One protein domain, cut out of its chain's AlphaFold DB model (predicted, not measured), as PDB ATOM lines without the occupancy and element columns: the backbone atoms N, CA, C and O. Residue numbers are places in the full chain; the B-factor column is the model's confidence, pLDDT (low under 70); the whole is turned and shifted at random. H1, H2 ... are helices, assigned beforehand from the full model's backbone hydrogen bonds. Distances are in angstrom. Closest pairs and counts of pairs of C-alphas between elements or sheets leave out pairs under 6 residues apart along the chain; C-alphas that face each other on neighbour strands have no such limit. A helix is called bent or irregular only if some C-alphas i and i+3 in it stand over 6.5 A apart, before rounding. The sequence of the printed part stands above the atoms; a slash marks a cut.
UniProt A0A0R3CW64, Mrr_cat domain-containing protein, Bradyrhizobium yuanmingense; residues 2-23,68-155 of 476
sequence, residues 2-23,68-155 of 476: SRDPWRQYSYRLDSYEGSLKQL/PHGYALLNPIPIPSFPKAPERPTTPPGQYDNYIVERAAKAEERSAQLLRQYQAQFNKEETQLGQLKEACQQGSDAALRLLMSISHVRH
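This is residues 2 to 23 and 68 to 155 of the 476 residues of the protein "Mrr_cat domain-containing protein" of Bradyrhizobium yuanmingense (UniProt A0A0R3CW64). One very long helix, H3, runs nearly the whole length of a slender rod, with H1 side by side with its first part and the short H2 and the folded-back H4 gathered near its last part. Between H2 and H3 a long strand-free and helix-free stretch, residues 75 to 97 with no named element, runs back along the rod from the H2 end to the end where H3 begins. The printed part has 110 residues with four named helices, in the order H1, H2, H3, H4 along the chain, and no named strand; the class is all helix. The whole is extended, with a radius of gyration of the C-alphas of 21.7 A, and the C-alphas span 67 by 22 by 17 A along their three main axes.

Begin with the longest helix, H3, residues 98 to 137: find C-alpha 98 at (69.177, 49.255, 90.526), and from there the helix runs 58.0 A to C-alpha 137 at (115.465, 76.560, 112.406). Go next to H1, residues 5 to 22, which starts from C-alpha 5 at (78.307, 41.133, 84.149) and measures 26.2 A from first to last C-alpha. Then look for H4, residues 141 to 154, which is 20.0 A long and ends with C-alpha 154 at (108.201, 57.830, 114.711). The short H2, residues 70 to 74, measures 7.6 A from Gly 70 to Leu 74. None of the four helices is bent or irregular.

Start from H3, the hub, which touches the three other helices. With its residues 100 to 111 alone it touches H1; the closest C-alphas of the two are those of Glu 17 and Ala 107, 6.5 A apart. H1 and H3 run the same way at a shallow tilt of 27 degrees. Farther along H3, look at residues 129 to 133, with which alone it touches H2; here the closest C-alphas are those of Leu 74 and Leu 129, 5.4 A apart. Next, residues 132 to 136 of H3 alone touch residues 143 to 147 of H4, and the closest C-alphas are those of Cys 136 and Ala 143, 5.2 A apart. H3 and H4 form a helical hairpin: they run opposite ways at a steep tilt of 44 degrees. H4 also touches H2, with its residues 147 to 151 alone; the closest C-alphas of this pair are those of Leu 73 and Ser 151, 7.0 A apart. H1 is apart from H4, and it is apart from H2. In the backbone, every O i to N i+4 pair of H1, H3 and H4 is within hydrogen-bond range, while in H2 it is 0 of 1, beside 2 of 2 O i to N i+3 pairs within range.

To see the full length, look from Ser 2 to Asp 141, whose C-alphas are the two farthest apart, at 68.7 A. The first and last printed C-alphas, those of Ser 2 and His 155, are 52.2 A apart. Residues 24 to 67 are not printed, and across this cut C-alpha 23 and C-alpha 68 are 23.5 A apart; the link from H1 to H2 runs across the cut. Of the links that are printed whole, H2 to H3 is long, with 23 residues, and H3 to H4 is tight, with 3 residues. The mean pLDDT of the printed part is 88.2, and in the B-factor column you find values under 70 at residues 2 to 3 and at residue 96.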
ATOM      1  N   SER A   2      78.419  32.238  80.374       50.88
ATOM      2  CA  SER A   2      78.738  33.665  80.509       50.88
ATOM      3  C   SER A   2      78.394  34.103  81.933       50.88
ATOM      4  O   SER A   2      77.249  33.968  82.358       50.88
ATOM      5  N   ARG A   3      79.395  34.518  82.713       65.50
ATOM      6  CA  ARG A   3      79.181  35.048  84.063       65.50
ATOM      7  C   ARG A   3      78.475  36.395  83.923       65.50
ATOM      8  O   ARG A   3      79.077  37.311  83.370       65.50
ATOM      9  N   ASP A   4      77.255  36.494  84.444       83.94
ATOM     10  CA  ASP A   4      76.468  37.731  84.545       83.94
ATOM     11  C   ASP A   4      77.360  38.956  84.878       83.94
ATOM     12  O   ASP A   4      77.994  38.972  85.946       83.94
ATOM     13  N   PRO A   5      77.472  39.947  83.965       86.12
ATOM     14  CA  PRO A   5      78.307  41.133  84.149       86.12
ATOM     15  C   PRO A   5      77.978  41.926  85.418       86.12
ATOM     16  O   PRO A   5      78.893  42.414  86.085       86.12
ATOM     17  N   TRP A   6      76.699  42.009  85.796       85.94
ATOM     18  CA  TRP A   6      76.250  42.742  86.982       85.94
ATOM     19  C   TRP A   6      76.646  42.038  88.277       85.94
ATOM     20  O   TRP A   6      77.119  42.672  89.223       85.94
ATOM     21  N   ARG A   7      76.599  40.704  88.290       85.94
ATOM     22  CA  ARG A   7      77.121  39.905  89.404       85.94
ATOM     23  C   ARG A   7      78.632  40.067  89.579       85.94
ATOM     24  O   ARG A   7      79.111  40.165  90.706       85.94
ATOM     25  N   GLN A   8      79.399  40.117  88.486       86.38
ATOM     26  CA  GLN A   8      80.843  40.384  88.553       86.38
ATOM     27  C   GLN A   8      81.147  41.795  89.066       86.38
ATOM     28  O   GLN A   8      82.068  41.968  89.864       86.38
ATOM     29  N   TYR A   9      80.371  42.787  88.626       89.88
ATOM     30  CA  TYR A   9      80.468  44.160  89.111       89.88
ATOM     31  C   TYR A   9      80.204  44.248  90.619       89.88
ATOM     32  O   TYR A   9      81.010  44.829  91.340       89.88
ATOM     33  N   SER A  10      79.161  43.569  91.110       88.06
ATOM     34  CA  SER A  10      78.836  43.491  92.541       88.06
ATOM     35  C   SER A  10      79.996  42.938  93.385       88.06
ATOM     36  O   SER A  10      80.389  43.556  94.369       88.06
ATOM     37  N   TYR A  11      80.645  41.849  92.950       89.19
ATOM     38  CA  TYR A  11      81.817  41.308  93.658       89.19
ATOM     39  C   TYR A  11      83.013  42.273  93.681       89.19
ATOM     40  O   TYR A  11      83.734  42.357  94.677       89.19
ATOM     41  N   ARG A  12      83.253  43.011  92.589       90.19
ATOM     42  CA  ARG A  12      84.309  44.037  92.563       90.19
ATOM     43  C   ARG A  12      83.961  45.212  93.478       90.19
ATOM     44  O   ARG A  12      84.857  45.748  94.125       90.19
ATOM     45  N   LEU A  13      82.680  45.569  93.565       91.75
ATOM     46  CA  LEU A  13      82.180  46.597  94.473       91.75
ATOM     47  C   LEU A  13      82.352  46.187  95.944       91.75
ATOM     48  O   LEU A  13      82.810  47.002  96.739       91.75
ATOM     49  N   ASP A  14      82.103  44.920  96.299       90.50
ATOM     50  CA  ASP A  14      82.382  44.392  97.645       90.50
ATOM     51  C   ASP A  14      83.867  44.554  98.021       90.50
ATOM     52  O   ASP A  14      84.201  45.017  99.115       90.50
ATOM     53  N   SER A  15      84.771  44.210  97.097       89.31
ATOM     54  CA  SER A  15      86.219  44.369  97.292       89.31
ATOM     55  C   SER A  15      86.628  45.841  97.422       89.31
ATOM     56  O   SER A  15      87.497  46.174  98.234       89.31
ATOM     57  N   TYR A  16      86.012  46.725  96.634       91.44
ATOM     58  CA  TYR A  16      86.234  48.168  96.683       91.44
ATOM     59  C   TYR A  16      85.797  48.756  98.031       91.44
ATOM     60  O   TYR A  16      86.591  49.406  98.708       91.44
ATOM     61  N   GLU A  17      84.580  48.450  98.486       89.88
ATOM     62  CA  GLU A  17      84.076  48.883  99.793       89.88
ATOM     63  C   GLU A  17      84.900  48.320 100.957       89.88
ATOM     64  O   GLU A  17      85.140  49.019 101.944       89.88
ATOM     65  N   GLY A  18      85.342  47.061 100.856       88.88
ATOM     66  CA  GLY A  18      86.251  46.452 101.826       88.88
ATOM     67  C   GLY A  18      87.571  47.215 101.930       88.88
ATOM     68  O   GLY A  18      88.023  47.508 103.035       88.88
ATOM     69  N   SER A  19      88.133  47.612 100.785       88.81
ATOM     70  CA  SER A  19      89.361  48.414 100.716       88.81
ATOM     71  C   SER A  19      89.158  49.816 101.303       88.81
ATOM     72  O   SER A  19      89.984  50.277 102.082       88.81
ATOM     73  N   LEU A  20      88.025  50.472 101.014       88.94
ATOM     74  CA  LEU A  20      87.683  51.777 101.596       88.94
ATOM     75  C   LEU A  20      87.525  51.729 103.122       88.94
ATOM     76  O   LEU A  20      87.871  52.691 103.800       88.94
ATOM     77  N   LYS A  21      86.994  50.632 103.677       87.94
ATOM     78  CA  LYS A  21      86.851  50.459 105.136       87.94
ATOM     79  C   LYS A  21      88.192  50.286 105.849       87.94
ATOM     80  O   LYS A  21      88.280  50.627 107.022       87.94
ATOM     81  N   GLN A  22      89.189  49.730 105.165       85.12
ATOM     82  CA  GLN A  22      90.541  49.535 105.696       85.12
ATOM     83  C   GLN A  22      91.438  50.761 105.491       85.12
ATOM     84  O   GLN A  22      92.485  50.863 106.123       85.12
ATOM     85  N   LEU A  23      91.042  51.695 104.621       86.12
ATOM     86  CA  LEU A  23      91.792  52.917 104.369       86.12
ATOM     87  C   LEU A  23      91.820  53.775 105.643       86.12
ATOM     88  O   LEU A  23      90.773  54.146 106.177       86.12
ATOM     89  N   PRO A  68     113.452  58.507 108.136       89.50
ATOM     90  CA  PRO A  68     113.952  59.886 108.212       89.50
ATOM     91  C   PRO A  68     114.398  60.333 109.617       89.50
ATOM     92  O   PRO A  68     113.905  59.847 110.629       89.50
ATOM     93  N   HIS A  69     115.295  61.321 109.669       91.38
ATOM     94  CA  HIS A  69     115.724  62.007 110.894       91.38
ATOM     95  C   HIS A  69     115.556  63.524 110.744       91.38
ATOM     96  O   HIS A  69     115.268  63.999 109.646       91.38
ATOM     97  N   GLY A  70     115.712  64.262 111.846       91.56
ATOM     98  CA  GLY A  70     115.727  65.725 111.841       91.56
ATOM     99  C   GLY A  70     114.516  66.347 111.145       91.56
ATOM    100  O   GLY A  70     113.382  65.903 111.322       91.56
ATOM    101  N   TYR A  71     114.736  67.369 110.324       92.06
ATOM    102  CA  TYR A  71     113.677  68.108 109.645       92.06
ATOM    103  C   TYR A  71     112.932  67.274 108.604       92.06
ATOM    104  O   TYR A  71     111.790  67.602 108.279       92.06
ATOM    105  N   ALA A  72     113.508  66.172 108.116       90.56
ATOM    106  CA  ALA A  72     112.785  65.251 107.243       90.56
ATOM    107  C   ALA A  72     111.620  64.551 107.970       90.56
ATOM    108  O   ALA A  72     110.635  64.180 107.329       90.56
ATOM    109  N   LEU A  73     111.674  64.426 109.305       88.31
ATOM    110  CA  LEU A  73     110.532  63.975 110.113       88.31
ATOM    111  C   LEU A  73     109.382  64.987 110.100       88.31
ATOM    112  O   LEU A  73     108.242  64.621 110.365       88.31
ATOM    113  N   LEU A  74     109.637  66.250 109.773       89.56
ATOM    114  CA  LEU A  74     108.600  67.276 109.694       89.56
ATOM    115  C   LEU A  74     107.942  67.335 108.311       89.56
ATOM    116  O   LEU A  74     107.057  68.149 108.087       89.56
ATOM    117  N   ASN A  75     108.308  66.451 107.382       88.06
ATOM    118  CA  ASN A  75     107.570  66.334 106.132       88.06
ATOM    119  C   ASN A  75     106.216  65.640 106.383       88.06
ATOM    120  O   ASN A  75     106.160  64.655 107.138       88.06
ATOM    121  N   PRO A  76     105.122  66.128 105.769       84.69
ATOM    122  CA  PRO A  76     103.820  65.493 105.892       84.69
ATOM    123  C   PRO A  76     103.839  64.110 105.231       84.69
ATOM    124  O   PRO A  76     104.556  63.862 104.259       84.69
ATOM    125  N   ILE A  77     103.045  63.184 105.770       83.38
ATOM    126  CA  ILE A  77     102.917  61.839 105.204       83.38
ATOM    127  C   ILE A  77     101.956  61.920 104.013       83.38
ATOM    128  O   ILE A  77     100.865  62.466 104.168       83.38
ATOM    129  N   PRO A  78     102.309  61.382 102.833       87.19
ATOM    130  CA  PRO A  78     101.418  61.427 101.685       87.19
ATOM    131  C   PRO A  78     100.126  60.650 101.963       87.19
ATOM    132  O   PRO A  78     100.134  59.590 102.593       87.19
ATOM    133  N   ILE A  79      99.011  61.175 101.457       87.38
ATOM    134  CA  ILE A  79      97.706  60.511 101.527       87.38
ATOM    135  C   ILE A  79      97.812  59.139 100.830       87.38
ATOM    136  O   ILE A  79      98.371  59.064  99.729       87.38
ATOM    137  N   PRO A  80      97.289  58.048 101.426       87.81
ATOM    138  CA  PRO A  80      97.339  56.727 100.809       87.81
ATOM    139  C   PRO A  80      96.609  56.716  99.463       87.81
ATOM    140  O   PRO A  80      95.600  57.399  99.276       87.81
ATOM    141  N   SER A  81      97.090  55.896  98.528       88.88
ATOM    142  CA  SER A  81      96.412  55.712  97.243       88.88
ATOM    143  C   SER A  81      95.014  55.144  97.470       88.88
ATOM    144  O   SER A  81      94.859  54.050  98.015       88.88
ATOM    145  N   PHE A  82      93.996  55.857  96.996       89.38
ATOM    146  CA  PHE A  82      92.623  55.369  97.041       89.38
ATOM    147  C   PHE A  82      92.438  54.207  96.051       89.38
ATOM    148  O   PHE A  82      93.032  54.221  94.964       89.38
ATOM    149  N   PRO A  83      91.625  53.190  96.396       90.56
ATOM    150  CA  PRO A  83      91.271  52.142  95.451       90.56
ATOM    151  C   PRO A  83      90.510  52.752  94.265       90.56
ATOM    152  O   PRO A  83      89.770  53.724  94.415       90.56
ATOM    153  N   LYS A  84      90.682  52.184  93.069       90.31
ATOM    154  CA  LYS A  84      89.931  52.615  91.881       90.31
ATOM    155  C   LYS A  84      88.530  52.008  91.913       90.31
ATOM    156  O   LYS A  84      88.394  50.809  92.166       90.31
ATOM    157  N   ALA A  85      87.509  52.824  91.651       90.00
ATOM    158  CA  ALA A  85      86.138  52.341  91.532       90.00
ATOM    159  C   ALA A  85      86.023  51.351  90.353       90.00
ATOM    160  O   ALA A  85      86.673  51.555  89.321       90.00
ATOM    161  N   PRO A  86      85.248  50.261  90.490       91.38
ATOM    162  CA  PRO A  86      85.050  49.320  89.396       91.38
ATOM    163  C   PRO A  86      84.269  49.971  88.250       91.38
ATOM    164  O   PRO A  86      83.319  50.715  88.475       91.38
ATOM    165  N   GLU A  87      84.632  49.642  87.012       89.69
ATOM    166  CA  GLU A  87      83.894  50.098  85.833       89.69
ATOM    167  C   GLU A  87      82.520  49.429  85.752       89.69
ATOM    168  O   GLU A  87      82.388  48.208  85.910       89.69
ATOM    169  N   ARG A  88      81.493  50.241  85.499       87.44
ATOM    170  CA  ARG A  88      80.111  49.786  85.360       87.44
ATOM    171  C   ARG A  88      79.935  48.959  84.073       87.44
ATOM    172  O   ARG A  88      80.486  49.340  83.039       87.44
ATOM    173  N   PRO A  89      79.142  47.869  84.089       88.31
ATOM    174  CA  PRO A  89      78.805  47.131  82.874       88.31
ATOM    175  C   PRO A  89      78.110  48.016  81.831       88.31
ATOM    176  O   PRO A  89      77.309  48.884  82.175       88.31
ATOM    177  N   THR A  90      78.370  47.753  80.550       84.62
ATOM    178  CA  THR A  90      77.718  48.442  79.421       84.62
ATOM    179  C   THR A  90      76.271  47.995  79.205       84.62
ATOM    180  O   THR A  90      75.485  48.710  78.588       84.62
ATOM    181  N   THR A  91      75.900  46.818  79.712       84.50
ATOM    182  CA  THR A  91      74.528  46.302  79.672       84.50
ATOM    183  C   THR A  91      73.625  47.093  80.621       84.50
ATOM    184  O   THR A  91      74.024  47.311  81.767       84.50
ATOM    185  N   PRO A  92      72.405  47.487  80.206       80.38
ATOM    186  CA  PRO A  92      71.486  48.202  81.083       80.38
ATOM    187  C   PRO A  92      71.153  47.369  82.336       80.38
ATOM    188  O   PRO A  92      71.122  46.137  82.259       80.38
ATOM    189  N   PRO A  93      70.951  48.017  83.496       79.06
ATOM    190  CA  PRO A  93      70.586  47.331  84.731       79.06
ATOM    191  C   PRO A  93      69.185  46.722  84.620       79.06
ATOM    192  O   PRO A  93      68.258  47.369  84.128       79.06
ATOM    193  N   GLY A  94      69.017  45.493  85.103       78.62
ATOM    194  CA  GLY A  94      67.702  44.927  85.379       78.62
ATOM    195  C   GLY A  94      67.078  45.525  86.647       78.62
ATOM    196  O   GLY A  94      67.705  46.283  87.386       78.62
ATOM    197  N   GLN A  95      65.836  45.137  86.952       72.75
ATOM    198  CA  GLN A  95      65.106  45.624  88.134       72.75
ATOM    199  C   GLN A  95      65.852  45.362  89.460       72.75
ATOM    200  O   GLN A  95      65.820  46.202  90.356       72.75
ATOM    201  N   TYR A  96      66.564  44.233  89.564       66.06
ATOM    202  CA  TYR A  96      67.376  43.864  90.732       66.06
ATOM    203  C   TYR A  96      68.754  44.558  90.778       66.06
ATOM    204  O   TYR A  96      69.365  44.621  91.844       66.06
ATOM    205  N   ASP A  97      69.223  45.130  89.664       78.62
ATOM    206  CA  ASP A  97      70.543  45.771  89.564       78.62
ATOM    207  C   ASP A  97      70.519  47.251  89.977       78.62
ATOM    208  O   ASP A  97      71.564  47.827  90.276       78.62
ATOM    209  N   ASN A  98      69.333  47.867  90.067       82.94
ATOM    210  CA  ASN A  98      69.177  49.255  90.526       82.94
ATOM    211  C   ASN A  98      69.759  49.475  91.931       82.94
ATOM    212  O   ASN A  98      70.424  50.480  92.173       82.94
ATOM    213  N   TYR A  99      69.607  48.497  92.831       86.06
ATOM    214  CA  TYR A  99      70.241  48.530  94.152       86.06
ATOM    215  C   TYR A  99      71.777  48.569  94.060       86.06
ATOM    216  O   TYR A  99      72.427  49.282  94.823       86.06
ATOM    217  N   ILE A 100      72.372  47.833  93.114       86.19
ATOM    218  CA  ILE A 100      73.828  47.787  92.911       86.19
ATOM    219  C   ILE A 100      74.333  49.147  92.408       86.19
ATOM    220  O   ILE A 100      75.394  49.604  92.830       86.19
ATOM    221  N   VAL A 101      73.552  49.822  91.561       87.69
ATOM    222  CA  VAL A 101      73.847  51.177  91.069       87.69
ATOM    223  C   VAL A 101      73.805  52.204  92.202       87.69
ATOM    224  O   VAL A 101      74.748  52.978  92.355       87.69
ATOM    225  N   GLU A 102      72.755  52.198  93.026       88.94
ATOM    226  CA  GLU A 102      72.659  53.089  94.192       88.94
ATOM    227  C   GLU A 102      73.779  52.834  95.207       88.94
ATOM    228  O   GLU A 102      74.346  53.769  95.776       88.94
ATOM    229  N   ARG A 103      74.122  51.562  95.434       91.25
ATOM    230  CA  ARG A 103      75.223  51.157  96.310       91.25
ATOM    231  C   ARG A 103      76.570  51.658  95.786       91.25
ATOM    232  O   ARG A 103      77.351  52.190  96.570       91.25
ATOM    233  N   ALA A 104      76.821  51.541  94.481       90.56
ATOM    234  CA  ALA A 104      78.028  52.068  93.851       90.56
ATOM    235  C   ALA A 104      78.138  53.590  94.007       90.56
ATOM    236  O   ALA A 104      79.177  54.076  94.448       90.56
ATOM    237  N   ALA A 105      77.048  54.327  93.766       90.62
ATOM    238  CA  ALA A 105      77.010  55.778  93.959       90.62
ATOM    239  C   ALA A 105      77.333  56.179  95.410       90.62
ATOM    240  O   ALA A 105      78.144  57.073  95.645       90.62
ATOM    241  N   LYS A 106      76.771  55.469  96.400       92.75
ATOM    242  CA  LYS A 106      77.089  55.683  97.824       92.75
ATOM    243  C   LYS A 106      78.551  55.375  98.153       92.75
ATOM    244  O   LYS A 106      79.158  56.071  98.967       92.75
ATOM    245  N   ALA A 107      79.124  54.327  97.561       91.00
ATOM    246  CA  ALA A 107      80.524  53.966  97.772       91.00
ATOM    247  C   ALA A 107      81.481  55.014  97.173       91.00
ATOM    248  O   ALA A 107      82.462  55.383  97.822       91.00
ATOM    249  N   GLU A 108      81.171  55.539  95.986       91.69
ATOM    250  CA  GLU A 108      81.908  56.640  95.355       91.69
ATOM    251  C   GLU A 108      81.795  57.938  96.162       91.69
ATOM    252  O   GLU A 108      82.810  58.589  96.425       91.69
ATOM    253  N   GLU A 109      80.593  58.284  96.633       93.50
ATOM    254  CA  GLU A 109      80.382  59.440  97.505       93.50
ATOM    255  C   GLU A 109      81.208  59.314  98.790       93.50
ATOM    256  O   GLU A 109      81.930  60.241  99.160       93.50
ATOM    257  N   ARG A 110      81.184  58.141  99.434       92.38
ATOM    258  CA  ARG A 110      82.004  57.857 100.617       92.38
ATOM    259  C   ARG A 110      83.497  57.998 100.323       92.38
ATOM    260  O   ARG A 110      84.220  58.566 101.137       92.38
ATOM    261  N   SER A 111      83.967  57.497  99.182       93.00
ATOM    262  CA  SER A 111      85.364  57.652  98.759       93.00
ATOM    263  C   SER A 111      85.738  59.125  98.582       93.00
ATOM    264  O   SER A 111      86.790  59.549  99.054       93.00
ATOM    265  N   ALA A 112      84.874  59.923  97.950       93.44
ATOM    266  CA  ALA A 112      85.092  61.355  97.770       93.44
ATOM    267  C   ALA A 112      85.076  62.120  99.105       93.44
ATOM    268  O   ALA A 112      85.910  62.999  99.321       93.44
ATOM    269  N   GLN A 113      84.163  61.773 100.019       94.19
ATOM    270  CA  GLN A 113      84.104  62.341 101.369       94.19
ATOM    271  C   GLN A 113      85.379  62.028 102.164       94.19
ATOM    272  O   GLN A 113      85.974  62.942 102.735       94.19
ATOM    273  N   LEU A 114      85.839  60.772 102.146       93.25
ATOM    274  CA  LEU A 114      87.093  60.359 102.784       93.25
ATOM    275  C   LEU A 114      88.297  61.100 102.198       93.25
ATOM    276  O   LEU A 114      89.142  61.578 102.949       93.25
ATOM    277  N   LEU A 115      88.361  61.248 100.873       93.38
ATOM    278  CA  LEU A 115      89.442  61.987 100.227       93.38
ATOM    279  C   LEU A 115      89.456  63.455 100.664       93.38
ATOM    280  O   LEU A 115      90.510  63.956 101.044       93.38
ATOM    281  N   ARG A 116      88.298  64.131 100.681       93.94
ATOM    282  CA  ARG A 116      88.191  65.514 101.181       93.94
ATOM    283  C   ARG A 116      88.610  65.621 102.644       93.94
ATOM    284  O   ARG A 116      89.320  66.555 103.006       93.94
ATOM    285  N   GLN A 117      88.198  64.665 103.477       92.88
ATOM    286  CA  GLN A 117      88.594  64.609 104.882       92.88
ATOM    287  C   GLN A 117      90.115  64.466 105.025       92.88
ATOM    288  O   GLN A 117      90.727  65.198 105.800       92.88
ATOM    289  N   TYR A 118      90.730  63.557 104.266       92.81
ATOM    290  CA  TYR A 118      92.173  63.314 104.319       92.81
ATOM    291  C   TYR A 118      92.969  64.492 103.762       92.81
ATOM    292  O   TYR A 118      93.987  64.849 104.340       92.81
ATOM    293  N   GLN A 119      92.484  65.154 102.710       93.31
ATOM    294  CA  GLN A 119      93.074  66.388 102.183       93.31
ATOM    295  C   GLN A 119      93.012  67.530 103.199       93.31
ATOM    296  O   GLN A 119      94.013  68.200 103.433       93.31
ATOM    297  N   ALA A 120      91.862  67.734 103.847       92.00
ATOM    298  CA  ALA A 120      91.729  68.749 104.888       92.00
ATOM    299  C   ALA A 120      92.677  68.477 106.069       92.00
ATOM    300  O   ALA A 120      93.304  69.402 106.585       92.00
ATOM    301  N   GLN A 121      92.815  67.208 106.472       90.56
ATOM    302  CA  GLN A 121      93.763  66.808 107.510       90.56
ATOM    303  C   GLN A 121      95.220  67.015 107.067       90.56
ATOM    304  O   GLN A 121      95.996  67.585 107.827       90.56
ATOM    305  N   PHE A 122      95.573  66.611 105.845       92.12
ATOM    306  CA  PHE A 122      96.908  66.783 105.271       92.12
ATOM    307  C   PHE A 122      97.317  68.258 105.231       92.12
ATOM    308  O   PHE A 122      98.354  68.606 105.782       92.12
ATOM    309  N   ASN A 123      96.474  69.141 104.687       91.69
ATOM    310  CA  ASN A 123      96.777  70.574 104.580       91.69
ATOM    311  C   ASN A 123      96.970  71.227 105.960       91.69
ATOM    312  O   ASN A 123      97.834  72.090 106.149       91.69
ATOM    313  N   LYS A 124      96.165  70.810 106.948       90.62
ATOM    314  CA  LYS A 124      96.303  71.273 108.332       90.62
ATOM    315  C   LYS A 124      97.638  70.829 108.933       90.62
ATOM    316  O   LYS A 124      98.329  71.647 109.533       90.62
ATOM    317  N   GLU A 125      97.989  69.556 108.778       89.12
ATOM    318  CA  GLU A 125      99.251  69.003 109.280       89.12
ATOM    319  C   GLU A 125     100.459  69.628 108.583       89.12
ATOM    320  O   GLU A 125     101.407  70.011 109.258       89.12
ATOM    321  N   GLU A 126     100.416  69.797 107.264       90.81
ATOM    322  CA  GLU A 126     101.474  70.441 106.482       90.81
ATOM    323  C   GLU A 126     101.760  71.861 106.986       90.81
ATOM    324  O   GLU A 126     102.915  72.214 107.222       90.81
ATOM    325  N   THR A 127     100.710  72.640 107.265       92.06
ATOM    326  CA  THR A 127     100.849  73.987 107.841       92.06
ATOM    327  C   THR A 127     101.505  73.942 109.227       92.06
ATOM    328  O   THR A 127     102.444  74.690 109.496       92.06
ATOM    329  N   GLN A 128     101.041  73.051 110.110       90.94
ATOM    330  CA  GLN A 128     101.574  72.918 111.473       90.94
ATOM    331  C   GLN A 128     103.036  72.458 111.485       90.94
ATOM    332  O   GLN A 128     103.847  72.971 112.255       90.94
ATOM    333  N   LEU A 129     103.380  71.497 110.631       91.31
ATOM    334  CA  LEU A 129     104.738  70.983 110.517       91.31
ATOM    335  C   LEU A 129     105.681  72.006 109.874       91.31
ATOM    336  O   LEU A 129     106.833  72.094 110.291       91.31
ATOM    337  N   GLY A 130     105.193  72.802 108.917       92.94
ATOM    338  CA  GLY A 130     105.932  73.927 108.342       92.94
ATOM    339  C   GLY A 130     106.313  74.959 109.404       92.94
ATOM    340  O   GLY A 130     107.491  75.266 109.564       92.94
ATOM    341  N   GLN A 131     105.342  75.392 110.216       93.62
ATOM    342  CA  GLN A 131     105.582  76.305 111.344       93.62
ATOM    343  C   GLN A 131     106.559  75.714 112.369       93.62
ATOM    344  O   GLN A 131     107.463  76.400 112.847       93.62
ATOM    345  N   LEU A 132     106.410  74.426 112.696       92.94
ATOM    346  CA  LEU A 132     107.322  73.736 113.606       92.94
ATOM    347  C   LEU A 132     108.750  73.689 113.047       92.94
ATOM    348  O   LEU A 132     109.707  73.892 113.792       92.94
ATOM    349  N   LYS A 133     108.900  73.443 111.742       94.25
ATOM    350  CA  LYS A 133     110.198  73.413 111.066       94.25
ATOM    351  C   LYS A 133     110.881  74.776 111.108       94.25
ATOM    352  O   LYS A 133     112.047  74.836 111.485       94.25
ATOM    353  N   GLU A 134     110.159  75.849 110.799       94.50
ATOM    354  CA  GLU A 134     110.671  77.223 110.903       94.50
ATOM    355  C   GLU A 134     111.107  77.554 112.339       94.50
ATOM    356  O   GLU A 134     112.214  78.041 112.557       94.50
ATOM    357  N   ALA A 135     110.296  77.203 113.340       93.69
ATOM    358  CA  ALA A 135     110.640  77.422 114.744       93.69
ATOM    359  C   ALA A 135     111.877  76.615 115.192       93.69
ATOM    360  O   ALA A 135     112.689  77.111 115.976       93.69
ATOM    361  N   CYS A 136     112.070  75.396 114.674       93.38
ATOM    362  CA  CYS A 136     113.287  74.614 114.927       93.38
ATOM    363  C   CYS A 136     114.528  75.236 114.271       93.38
ATOM    364  O   CYS A 136     115.620  75.148 114.828       93.38
ATOM    365  N   GLN A 137     114.380  75.847 113.092       93.44
ATOM    366  CA  GLN A 137     115.465  76.560 112.406       93.44
ATOM    367  C   GLN A 137     115.846  77.865 113.115       93.44
ATOM    368  O   GLN A 137     116.971  78.328 112.982       93.44
ATOM    369  N   GLN A 138     114.923  78.435 113.889       92.38
ATOM    370  CA  GLN A 138     115.163  79.596 114.747       92.38
ATOM    371  C   GLN A 138     115.706  79.219 116.138       92.38
ATOM    372  O   GLN A 138     115.985  80.108 116.935       92.38
ATOM    373  N   GLY A 139     115.841  77.925 116.450       88.50
ATOM    374  CA  GLY A 139     116.392  77.460 117.727       88.50
ATOM    375  C   GLY A 139     115.415  77.511 118.897       88.50
ATOM    376  O   GLY A 139     115.836  77.517 120.050       88.50
ATOM    377  N   SER A 140     114.106  77.543 118.631       91.12
ATOM    378  CA  SER A 140     113.100  77.554 119.695       91.12
ATOM    379  C   SER A 140     113.154  76.274 120.534       91.12
ATOM    380  O   SER A 140     112.936  75.175 120.020       91.12
ATOM    381  N   ASP A 141     113.343  76.422 121.848       86.50
ATOM    382  CA  ASP A 141     113.319  75.333 122.833       86.50
ATOM    383  C   ASP A 141     112.116  74.407 122.667       86.50
ATOM    384  O   ASP A 141     112.259  73.188 122.585       86.50
ATOM    385  N   ALA A 142     110.916  74.986 122.616       88.31
ATOM    386  CA  ALA A 142     109.676  74.227 122.533       88.31
ATOM    387  C   ALA A 142     109.601  73.421 121.229       88.31
ATOM    388  O   ALA A 142     109.184  72.260 121.233       88.31
ATOM    389  N   ALA A 143     110.050  74.019 120.123       91.50
ATOM    390  CA  ALA A 143     110.067  73.380 118.817       91.50
ATOM    391  C   ALA A 143     111.070  72.219 118.769       91.50
ATOM    392  O   ALA A 143     110.717  71.115 118.351       91.50
ATOM    393  N   LEU A 144     112.291  72.434 119.270       91.94
ATOM    394  CA  LEU A 144     113.334  71.411 119.328       91.94
ATOM    395  C   LEU A 144     112.915  70.236 120.221       91.94
ATOM    396  O   LEU A 144     113.008  69.086 119.796       91.94
ATOM    397  N   ARG A 145     112.362  70.496 121.413       90.38
ATOM    398  CA  ARG A 145     111.832  69.440 122.299       90.38
ATOM    399  C   ARG A 145     110.745  68.611 121.609       90.38
ATOM    400  O   ARG A 145     110.742  67.379 121.710       90.38
ATOM    401  N   LEU A 146     109.848  69.269 120.870       89.06
ATOM    402  CA  LEU A 146     108.784  68.590 120.134       89.06
ATOM    403  C   LEU A 146     109.334  67.751 118.973       89.06
ATOM    404  O   LEU A 146     108.915  66.607 118.814       89.06
ATOM    405  N   LEU A 147     110.298  68.262 118.202       91.00
ATOM    406  CA  LEU A 147     110.960  67.512 117.129       91.00
ATOM    407  C   LEU A 147     111.604  66.220 117.652       91.00
ATOM    408  O   LEU A 147     111.421  65.148 117.075       91.00
ATOM    409  N   MET A 148     112.316  66.308 118.769       89.56
ATOM    410  CA  MET A 148     112.976  65.164 119.402       89.56
ATOM    411  C   MET A 148     111.959  64.140 119.927       89.56
ATOM    412  O   MET A 148     112.134  62.931 119.754       89.56
ATOM    413  N   SER A 149     110.845  64.618 120.487       85.31
ATOM    414  CA  SER A 149     109.717  63.771 120.890       85.31
ATOM    415  C   SER A 149     109.083  63.060 119.688       85.31
ATOM    416  O   SER A 149     108.848  61.851 119.732       85.31
ATOM    417  N   ILE A 150     108.872  63.774 118.574       85.88
ATOM    418  CA  ILE A 150     108.379  63.200 117.313       85.88
ATOM    419  C   ILE A 150     109.351  62.139 116.798       85.88
ATOM    420  O   ILE A 150     108.913  61.070 116.373       85.88
ATOM    421  N   SER A 151     110.658  62.401 116.863       88.81
ATOM    422  CA  SER A 151     111.688  61.432 116.492       88.81
ATOM    423  C   SER A 151     111.537  60.146 117.301       88.81
ATOM    424  O   SER A 151     111.442  59.068 116.719       88.81
ATOM    425  N   HIS A 152     111.386  60.230 118.623       82.38
ATOM    426  CA  HIS A 152     111.192  59.041 119.454       82.38
ATOM    427  C   HIS A 152     109.929  58.244 119.087       82.38
ATOM    428  O   HIS A 152     109.979  57.017 119.021       82.38
ATOM    429  N   VAL A 153     108.817  58.931 118.805       78.94
ATOM    430  CA  VAL A 153     107.521  58.306 118.475       78.94
ATOM    431  C   VAL A 153     107.502  57.691 117.072       78.94
ATOM    432  O   VAL A 153     106.848  56.671 116.854       78.94
ATOM    433  N   ARG A 154     108.190  58.304 116.103       79.75
ATOM    434  CA  ARG A 154     108.201  57.830 114.711       79.75
ATOM    435  C   ARG A 154     109.178  56.694 114.460       79.75
ATOM    436  O   ARG A 154     108.942  55.889 113.562       79.75
ATOM    437  N   HIS A 155     110.248  56.603 115.241       85.75
ATOM    438  CA  HIS A 155     111.147  55.462 115.165       85.75
ATOM    439  C   HIS A 155     110.522  54.266 115.875       85.75
ATOM    440  O   HIS A 155     110.186  54.328 117.057       85.75
TER     441      HIS A 155